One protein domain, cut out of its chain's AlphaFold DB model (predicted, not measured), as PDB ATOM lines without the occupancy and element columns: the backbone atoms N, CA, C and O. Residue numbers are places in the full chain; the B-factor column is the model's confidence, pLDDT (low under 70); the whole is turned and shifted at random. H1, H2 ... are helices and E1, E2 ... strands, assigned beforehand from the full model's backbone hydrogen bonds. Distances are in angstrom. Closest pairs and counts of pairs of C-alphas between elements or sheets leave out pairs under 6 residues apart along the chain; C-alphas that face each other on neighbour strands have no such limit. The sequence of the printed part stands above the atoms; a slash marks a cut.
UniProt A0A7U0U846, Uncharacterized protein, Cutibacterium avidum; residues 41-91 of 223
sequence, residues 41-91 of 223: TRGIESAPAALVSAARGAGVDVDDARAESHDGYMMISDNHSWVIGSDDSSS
ATOM      1  N   THR A  41       1.943   7.702  16.625       63.88
ATOM      2  CA  THR A  41       1.774   6.249  16.569       63.88
ATOM      3  C   THR A  41       0.306   5.917  16.813       63.88
ATOM      4  O   THR A  41      -0.280   6.332  17.813       63.88
ATOM      5  N   ARG A  42      -0.289   5.169  15.891       66.19
ATOM      6  CA  ARG A  42      -1.656   4.661  15.963       66.19
ATOM      7  C   ARG A  42      -1.653   3.155  15.704       66.19
ATOM      8  O   ARG A  42      -0.718   2.607  15.118       66.19
ATOM      9  N   GLY A  43      -2.721   2.482  16.128       67.44
ATOM     10  CA  GLY A  43      -2.970   1.103  15.707       67.44
ATOM     11  C   GLY A  43      -3.162   1.026  14.189       67.44
ATOM     12  O   GLY A  43      -3.660   1.976  13.576       67.44
ATOM     13  N   ILE A  44      -2.792  -0.100  13.577       70.81
ATOM     14  CA  ILE A  44      -2.940  -0.332  12.127       70.81
ATOM     15  C   ILE A  44      -4.382  -0.187  11.653       70.81
ATOM     16  O   ILE A  44      -4.609   0.197  10.511       70.81
ATOM     17  N   GLU A  45      -5.353  -0.421  12.532       73.44
ATOM     18  CA  GLU A  45      -6.781  -0.209  12.276       73.44
ATOM     19  C   GLU A  45      -7.102   1.211  11.777       73.44
ATOM     20  O   GLU A  45      -8.104   1.423  11.102       73.44
ATOM     21  N   SER A  46      -6.237   2.186  12.079       71.62
ATOM     22  CA  SER A  46      -6.363   3.569  11.609       71.62
ATOM     23  C   SER A  46      -5.764   3.829  10.222       71.62
ATOM     24  O   SER A  46      -5.938   4.926   9.692       71.62
ATOM     25  N   ALA A  47      -5.045   2.864   9.641       77.50
ATOM     26  CA  ALA A  47      -4.409   3.007   8.341       77.50
ATOM     27  C   ALA A  47      -5.380   2.658   7.196       77.50
ATOM     28  O   ALA A  47      -6.175   1.721   7.317       77.50
ATOM     29  N   PRO A  48      -5.302   3.345   6.039       80.00
ATOM     30  CA  PRO A  48      -6.136   3.027   4.887       80.00
ATOM     31  C   PRO A  48      -5.977   1.567   4.448       80.00
ATOM     32  O   PRO A  48      -4.859   1.079   4.280       80.00
ATOM     33  N   ALA A  49      -7.088   0.878   4.165       79.75
ATOM     34  CA  ALA A  49      -7.073  -0.538   3.776       79.75
ATOM     35  C   ALA A  49      -6.172  -0.826   2.558       79.75
ATOM     36  O   ALA A  49      -5.521  -1.868   2.493       79.75
ATOM     37  N   ALA A  50      -6.082   0.116   1.612       75.75
ATOM     38  CA  ALA A  50      -5.177   0.019   0.469       75.75
ATOM     39  C   ALA A  50      -3.695   0.032   0.887       75.75
ATOM     40  O   ALA A  50      -2.895  -0.719   0.329       75.75
ATOM     41  N   LEU A  51      -3.333   0.833   1.893       75.19
ATOM     42  CA  LEU A  51      -1.979   0.884   2.443       75.19
ATOM     43  C   LEU A  51      -1.663  -0.378   3.252       75.19
ATOM     44  O   LEU A  51      -0.585  -0.940   3.098       75.19
ATOM     45  N   VAL A  52      -2.623  -0.887   4.027       80.88
ATOM     46  CA  VAL A  52      -2.496  -2.180   4.721       80.88
ATOM     47  C   VAL A  52      -2.303  -3.323   3.717       80.88
ATOM     48  O   VAL A  52      -1.431  -4.174   3.888       80.88
ATOM     49  N   SER A  53      -3.062  -3.324   2.617       76.12
ATOM     50  CA  SER A  53      -2.897  -4.300   1.537       76.12
ATOM     51  C   SER A  53      -1.536  -4.173   0.846       76.12
ATOM     52  O   SER A  53      -0.927  -5.190   0.514       76.12
ATOM     53  N   ALA A  54      -1.038  -2.950   0.644       72.31
ATOM     54  CA  ALA A  54       0.295  -2.711   0.100       72.31
ATOM     55  C   ALA A  54       1.399  -3.169   1.068       72.31
ATOM     56  O   ALA A  54       2.395  -3.725   0.615       72.31
ATOM     57  N   ALA A  55       1.202  -3.009   2.381       75.38
ATOM     58  CA  ALA A  55       2.110  -3.498   3.419       75.38
ATOM     59  C   ALA A  55       2.222  -5.028   3.379       75.38
ATOM     60  O   ALA A  55       3.326  -5.559   3.262       75.38
ATOM     61  N   ARG A  56       1.081  -5.734   3.347       76.00
ATOM     62  CA  ARG A  56       1.056  -7.199   3.183       76.00
ATOM     63  C   ARG A  56       1.712  -7.637   1.878       76.00
ATOM     64  O   ARG A  56       2.521  -8.557   1.879       76.00
ATOM     65  N   GLY A  57       1.394  -6.963   0.772       66.25
ATOM     66  CA  GLY A  57       1.991  -7.241  -0.537       66.25
ATOM     67  C   GLY A  57       3.503  -6.999  -0.577       66.25
ATOM     68  O   GLY A  57       4.217  -7.699  -1.290       66.25
ATOM     69  N   ALA A  58       4.000  -6.047   0.214       63.53
ATOM     70  CA  ALA A  58       5.425  -5.804   0.388       63.53
ATOM     71  C   ALA A  58       6.095  -6.843   1.304       63.53
ATOM     72  O   ALA A  58       7.303  -7.031   1.194       63.53
ATOM     73  N   GLY A  59       5.334  -7.555   2.139       67.75
ATOM     74  CA  GLY A  59       5.845  -8.533   3.101       67.75
ATOM     75  C   GLY A  59       6.107  -7.960   4.495       67.75
ATOM     76  O   GLY A  59       6.908  -8.536   5.224       67.75
ATOM     77  N   VAL A  60       5.463  -6.839   4.840       75.00
ATOM     78  CA  VAL A  60       5.388  -6.333   6.219       75.00
ATOM     79  C   VAL A  60       4.497  -7.273   7.028       75.00
ATOM     80  O   VAL A  60       3.404  -7.623   6.564       75.00
ATOM     81  N   ASP A  61       4.941  -7.654   8.223       79.06
ATOM     82  CA  ASP A  61       4.098  -8.362   9.181       79.06
ATOM     83  C   ASP A  61       3.095  -7.375   9.775       79.06
ATOM     84  O   ASP A  61       3.392  -6.601  10.680       79.06
ATOM     85  N   VAL A  62       1.904  -7.345   9.182       80.69
ATOM     86  CA  VAL A  62       0.854  -6.410   9.572       80.69
ATOM     87  C   VAL A  62       0.275  -6.760  10.940       80.69
ATOM     88  O   VAL A  62      -0.303  -5.883  11.554       80.69
ATOM     89  N   ASP A  63       0.431  -7.970  11.466       80.75
ATOM     90  CA  ASP A  63      -0.116  -8.269  12.793       80.75
ATOM     91  C   ASP A  63       0.775  -7.678  13.908       80.75
ATOM     92  O   ASP A  63       0.266  -7.255  14.945       80.75
ATOM     93  N   ASP A  64       2.077  -7.521  13.631       76.50
ATOM     94  CA  ASP A  64       3.078  -6.919  14.527       76.50
ATOM     95  C   ASP A  64       3.513  -5.490  14.125       76.50
ATOM     96  O   ASP A  64       4.408  -4.895  14.741       76.50
ATOM     97  N   ALA A  65       2.913  -4.906  13.084       78.88
ATOM     98  CA  ALA A  65       3.288  -3.574  12.619       78.88
ATOM     99  C   ALA A  65       2.643  -2.440  13.442       78.88
ATOM    100  O   ALA A  65       1.644  -2.572  14.147       78.88
ATOM    101  N   ARG A  66       3.226  -1.253  13.314       81.25
ATOM    102  CA  ARG A  66       2.703   0.019  13.811       81.25
ATOM    103  C   ARG A  66       2.411   0.936  12.635       81.25
ATOM    104  O   ARG A  66       3.145   0.932  11.647       81.25
ATOM    105  N   ALA A  67       1.352   1.729  12.750       80.75
ATOM    106  CA  ALA A  67       1.058   2.785  11.795       80.75
ATOM    107  C   ALA A  67       1.441   4.134  12.408       80.75
ATOM    108  O   ALA A  67       1.002   4.491  13.499       80.75
ATOM    109  N   GLU A  68       2.272   4.893  11.715       78.00
ATOM    110  CA  GLU A  68       2.694   6.226  12.117       78.00
ATOM    111  C   GLU A  68       2.110   7.229  11.129       78.00
ATOM    112  O   GLU A  68       2.379   7.177   9.927       78.00
ATOM    113  N   SER A  69       1.269   8.126  11.641       72.38
ATOM    114  CA  SER A  69       0.771   9.250  10.857       72.38
ATOM    115  C   SER A  69       1.814  10.356  10.862       72.38
ATOM    116  O   SER A  69       2.214  10.830  11.929       72.38
ATOM    117  N   HIS A  70       2.192  10.781   9.664       71.06
ATOM    118  CA  HIS A  70       3.045  11.931   9.388       71.06
ATOM    119  C   HIS A  70       2.230  12.970   8.607       71.06
ATOM    120  O   HIS A  70       1.089  12.706   8.225       71.06
ATOM    121  N   ASP A  71       2.760  14.175   8.387       65.81
ATOM    122  CA  ASP A  71       1.986  15.196   7.671       65.81
ATOM    123  C   ASP A  71       1.866  14.853   6.183       65.81
ATOM    124  O   ASP A  71       2.809  15.005   5.400       65.81
ATOM    125  N   GLY A  72       0.671  14.414   5.788       63.53
ATOM    126  CA  GLY A  72       0.320  14.099   4.410       63.53
ATOM    127  C   GLY A  72       0.701  12.688   3.969       63.53
ATOM    128  O   GLY A  72       0.670  12.432   2.764       63.53
ATOM    129  N   TYR A  73       1.154  11.810   4.868       70.88
ATOM    130  CA  TYR A  73       1.361  10.390   4.576       70.88
ATOM    131  C   TYR A  73       1.279   9.538   5.850       70.88
ATOM    132  O   TYR A  73       1.514  10.009   6.961       70.88
ATOM    133  N   MET A  74       0.984   8.252   5.683       75.25
ATOM    134  CA  MET A  74       1.123   7.249   6.735       75.25
ATOM    135  C   MET A  74       2.252   6.287   6.397       75.25
ATOM    136  O   MET A  74       2.429   5.880   5.246       75.25
ATOM    137  N   MET A  75       3.005   5.903   7.420       77.62
ATOM    138  CA  MET A  75       3.998   4.842   7.360       77.62
ATOM    139  C   MET A  75       3.472   3.643   8.149       77.62
ATOM    140  O   MET A  75       3.158   3.784   9.326       77.62
ATOM    141  N   ILE A  76       3.371   2.469   7.529       79.69
ATOM    142  CA  ILE A  76       3.143   1.205   8.244       79.69
ATOM    143  C   ILE A  76       4.484   0.498   8.347       79.69
ATOM    144  O   ILE A  76       5.079   0.200   7.315       79.69
ATOM    145  N   SER A  77       4.943   0.225   9.563       74.06
ATOM    146  CA  SER A  77       6.235  -0.406   9.830       74.06
ATOM    147  C   SER A  77       6.131  -1.536  10.845       74.06
ATOM    148  O   SER A  77       5.594  -1.305  11.919       74.06
ATOM    149  N   ASP A  78       6.718  -2.695  10.582       74.25
ATOM    150  CA  ASP A  78       7.113  -3.640  11.632       74.25
ATOM    151  C   ASP A  78       8.550  -3.331  12.112       74.25
ATOM    152  O   ASP A  78       9.167  -2.339  11.704       74.25
ATOM    153  N   ASN A  79       9.101  -4.136  13.025       61.12
ATOM    154  CA  ASN A  79      10.457  -3.938  13.555       61.12
ATOM    155  C   ASN A  79      11.570  -3.947  12.480       61.12
ATOM    156  O   ASN A  79      12.697  -3.542  12.786       61.12
ATOM    157  N   HIS A  80      11.292  -4.391  11.249       57.16
ATOM    158  CA  HIS A  80      12.284  -4.626  10.196       57.16
ATOM    159  C   HIS A  80      11.871  -4.184   8.777       57.16
ATOM    160  O   HIS A  80      12.719  -4.190   7.883       57.16
ATOM    161  N   SER A  81      10.613  -3.806   8.551       63.00
ATOM    162  CA  SER A  81      10.028  -3.521   7.236       63.00
ATOM    163  C   SER A  81       9.034  -2.383   7.342       63.00
ATOM    164  O   SER A  81       8.295  -2.309   8.319       63.00
ATOM    165  N   TRP A  82       8.942  -1.523   6.329       62.12
ATOM    166  CA  TRP A  82       7.878  -0.525   6.296       62.12
ATOM    167  C   TRP A  82       7.481  -0.094   4.889       62.12
ATOM    168  O   TRP A  82       8.281  -0.182   3.957       62.12
ATOM    169  N   VAL A  83       6.245   0.385   4.754       69.38
ATOM    170  CA  VAL A  83       5.685   1.005   3.546       69.38
ATOM    171  C   VAL A  83       5.107   2.381   3.863       69.38
ATOM    172  O   VAL A  83       4.487   2.579   4.906       69.38
ATOM    173  N   ILE A  84       5.285   3.330   2.944       71.44
ATOM    174  CA  ILE A  84       4.637   4.648   2.991       71.44
ATOM    175  C   ILE A  84       3.495   4.685   1.978       71.44
ATOM    176  O   ILE A  84       3.635   4.222   0.845       71.44
ATOM    177  N   GLY A  85       2.375   5.285   2.370       67.50
ATOM    178  CA  GLY A  85       1.280   5.628   1.471       67.50
ATOM    179  C   GLY A  85       0.553   6.882   1.924       67.50
ATOM    180  O   GLY A  85       0.867   7.453   2.964       67.50
ATOM    181  N   SER A  86      -0.413   7.325   1.123       65.25
ATOM    182  CA  SER A  86      -1.281   8.439   1.509       65.25
ATOM    183  C   SER A  86      -2.051   8.110   2.790       65.25
ATOM    184  O   SER A  86      -2.458   6.969   3.003       65.25
ATOM    185  N   ASP A  87      -2.222   9.130   3.621       62.03
ATOM    186  CA  ASP A  87      -3.070   9.159   4.813       62.03
ATOM    187  C   ASP A  87      -4.566   9.249   4.466       62.03
ATOM    188  O   ASP A  87      -5.400   8.742   5.213       62.03
ATOM    189  N   ASP A  88      -4.903   9.802   3.299       58.16
ATOM    190  CA  ASP A  88      -6.279   9.879   2.811       58.16
ATOM    191  C   ASP A  88      -6.724   8.612   2.057       58.16
ATOM    192  O   ASP A  88      -6.073   8.135   1.122       58.16
ATOM    193  N   SER A  89      -7.914   8.105   2.397       48.12
ATOM    194  CA  SER A  89      -8.585   7.002   1.688       48.12
ATOM    195  C   SER A  89      -9.037   7.371   0.266       48.12
ATOM    196  O   SER A  89      -9.474   6.502  -0.491       48.12
ATOM    197  N   SER A  90      -8.964   8.653  -0.109       40.62
ATOM    198  CA  SER A  90      -9.364   9.166  -1.416       40.62
ATOM    199  C   SER A  90      -8.158   9.452  -2.314       40.62
ATOM    200  O   SER A  90      -7.530  10.503  -2.250       40.62
ATOM    201  N   SER A  91      -7.948   8.540  -3.259       38.53
ATOM    202  CA  SER A  91      -7.115   8.670  -4.460       38.53
ATOM    203  C   SER A  91      -5.593   8.508  -4.306       38.53
ATOM    204  O   SER A  91      -4.873   9.258  -3.655       38.53
TER     205      SER A  91
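What this domain is: This is residues 41 to 91 of the 223 residues of an uncharacterized protein of Cutibacterium avidum (UniProt A0A7U0U846). A small meander sheet of three strands, E1, E2 and E3, has one helix, H1, packed slantwise over one face, toward the E3 edge. Residues 41 to 42 pair briefly with E1 at the other edge. The printed part has 51 residues, with 24 in the named elements, under half, which follow as H1 E1 E2 E3; the class is mixed and the sheet order E1 - E2 - E3 is antiparallel. It is compact and rounded, with a radius of gyration of the C-alphas of 9.5 A and spans of 26 by 21 by 15 A.

Where its parts are: E1, residues 66 to 70, is 12.7 A long. E2, residues 73 to 77, is 13.0 A long. E3, residues 82 to 85, is 10.2 A long and ends at C-alpha 85 at (1.280, 5.628, 1.471). H1, residues 49 to 58, is 14.0 A long and begins at C-alpha 49 at (-7.073, -0.538, 3.776).

How they stand to each other: E1, E2 and E3 form a meander, each strand the antiparallel neighbour of the one before. The hairpin E1 and E2 has N 68 and O 75 within hydrogen-bond range at 2.8 A, and the hairpin E2 and E3 has N 76 and O 83 at 2.9 A. H1 is on one face, giving two layers, a helix on a sheet, at a height over the sheet of 8.6 A. It lies over E3, and only just not over E2, on which 2 of its C-alphas fall. On the local plane it stands at 38 degrees to E3, slantwise to the strands. The closest C-alphas of H1 and E3 are those of Ala 55 and Val 83, 5.8 A apart. In H1 every O i to N i+4 pair is within hydrogen-bond range.

The domain as a whole: The two C-alphas farthest apart, His 80 and Ser 90, are 28.2 A apart. The printed part has no cut and no long link. Mean pLDDT of the printed part is 70.2, with 20 residues under 70, among them 85 to 91.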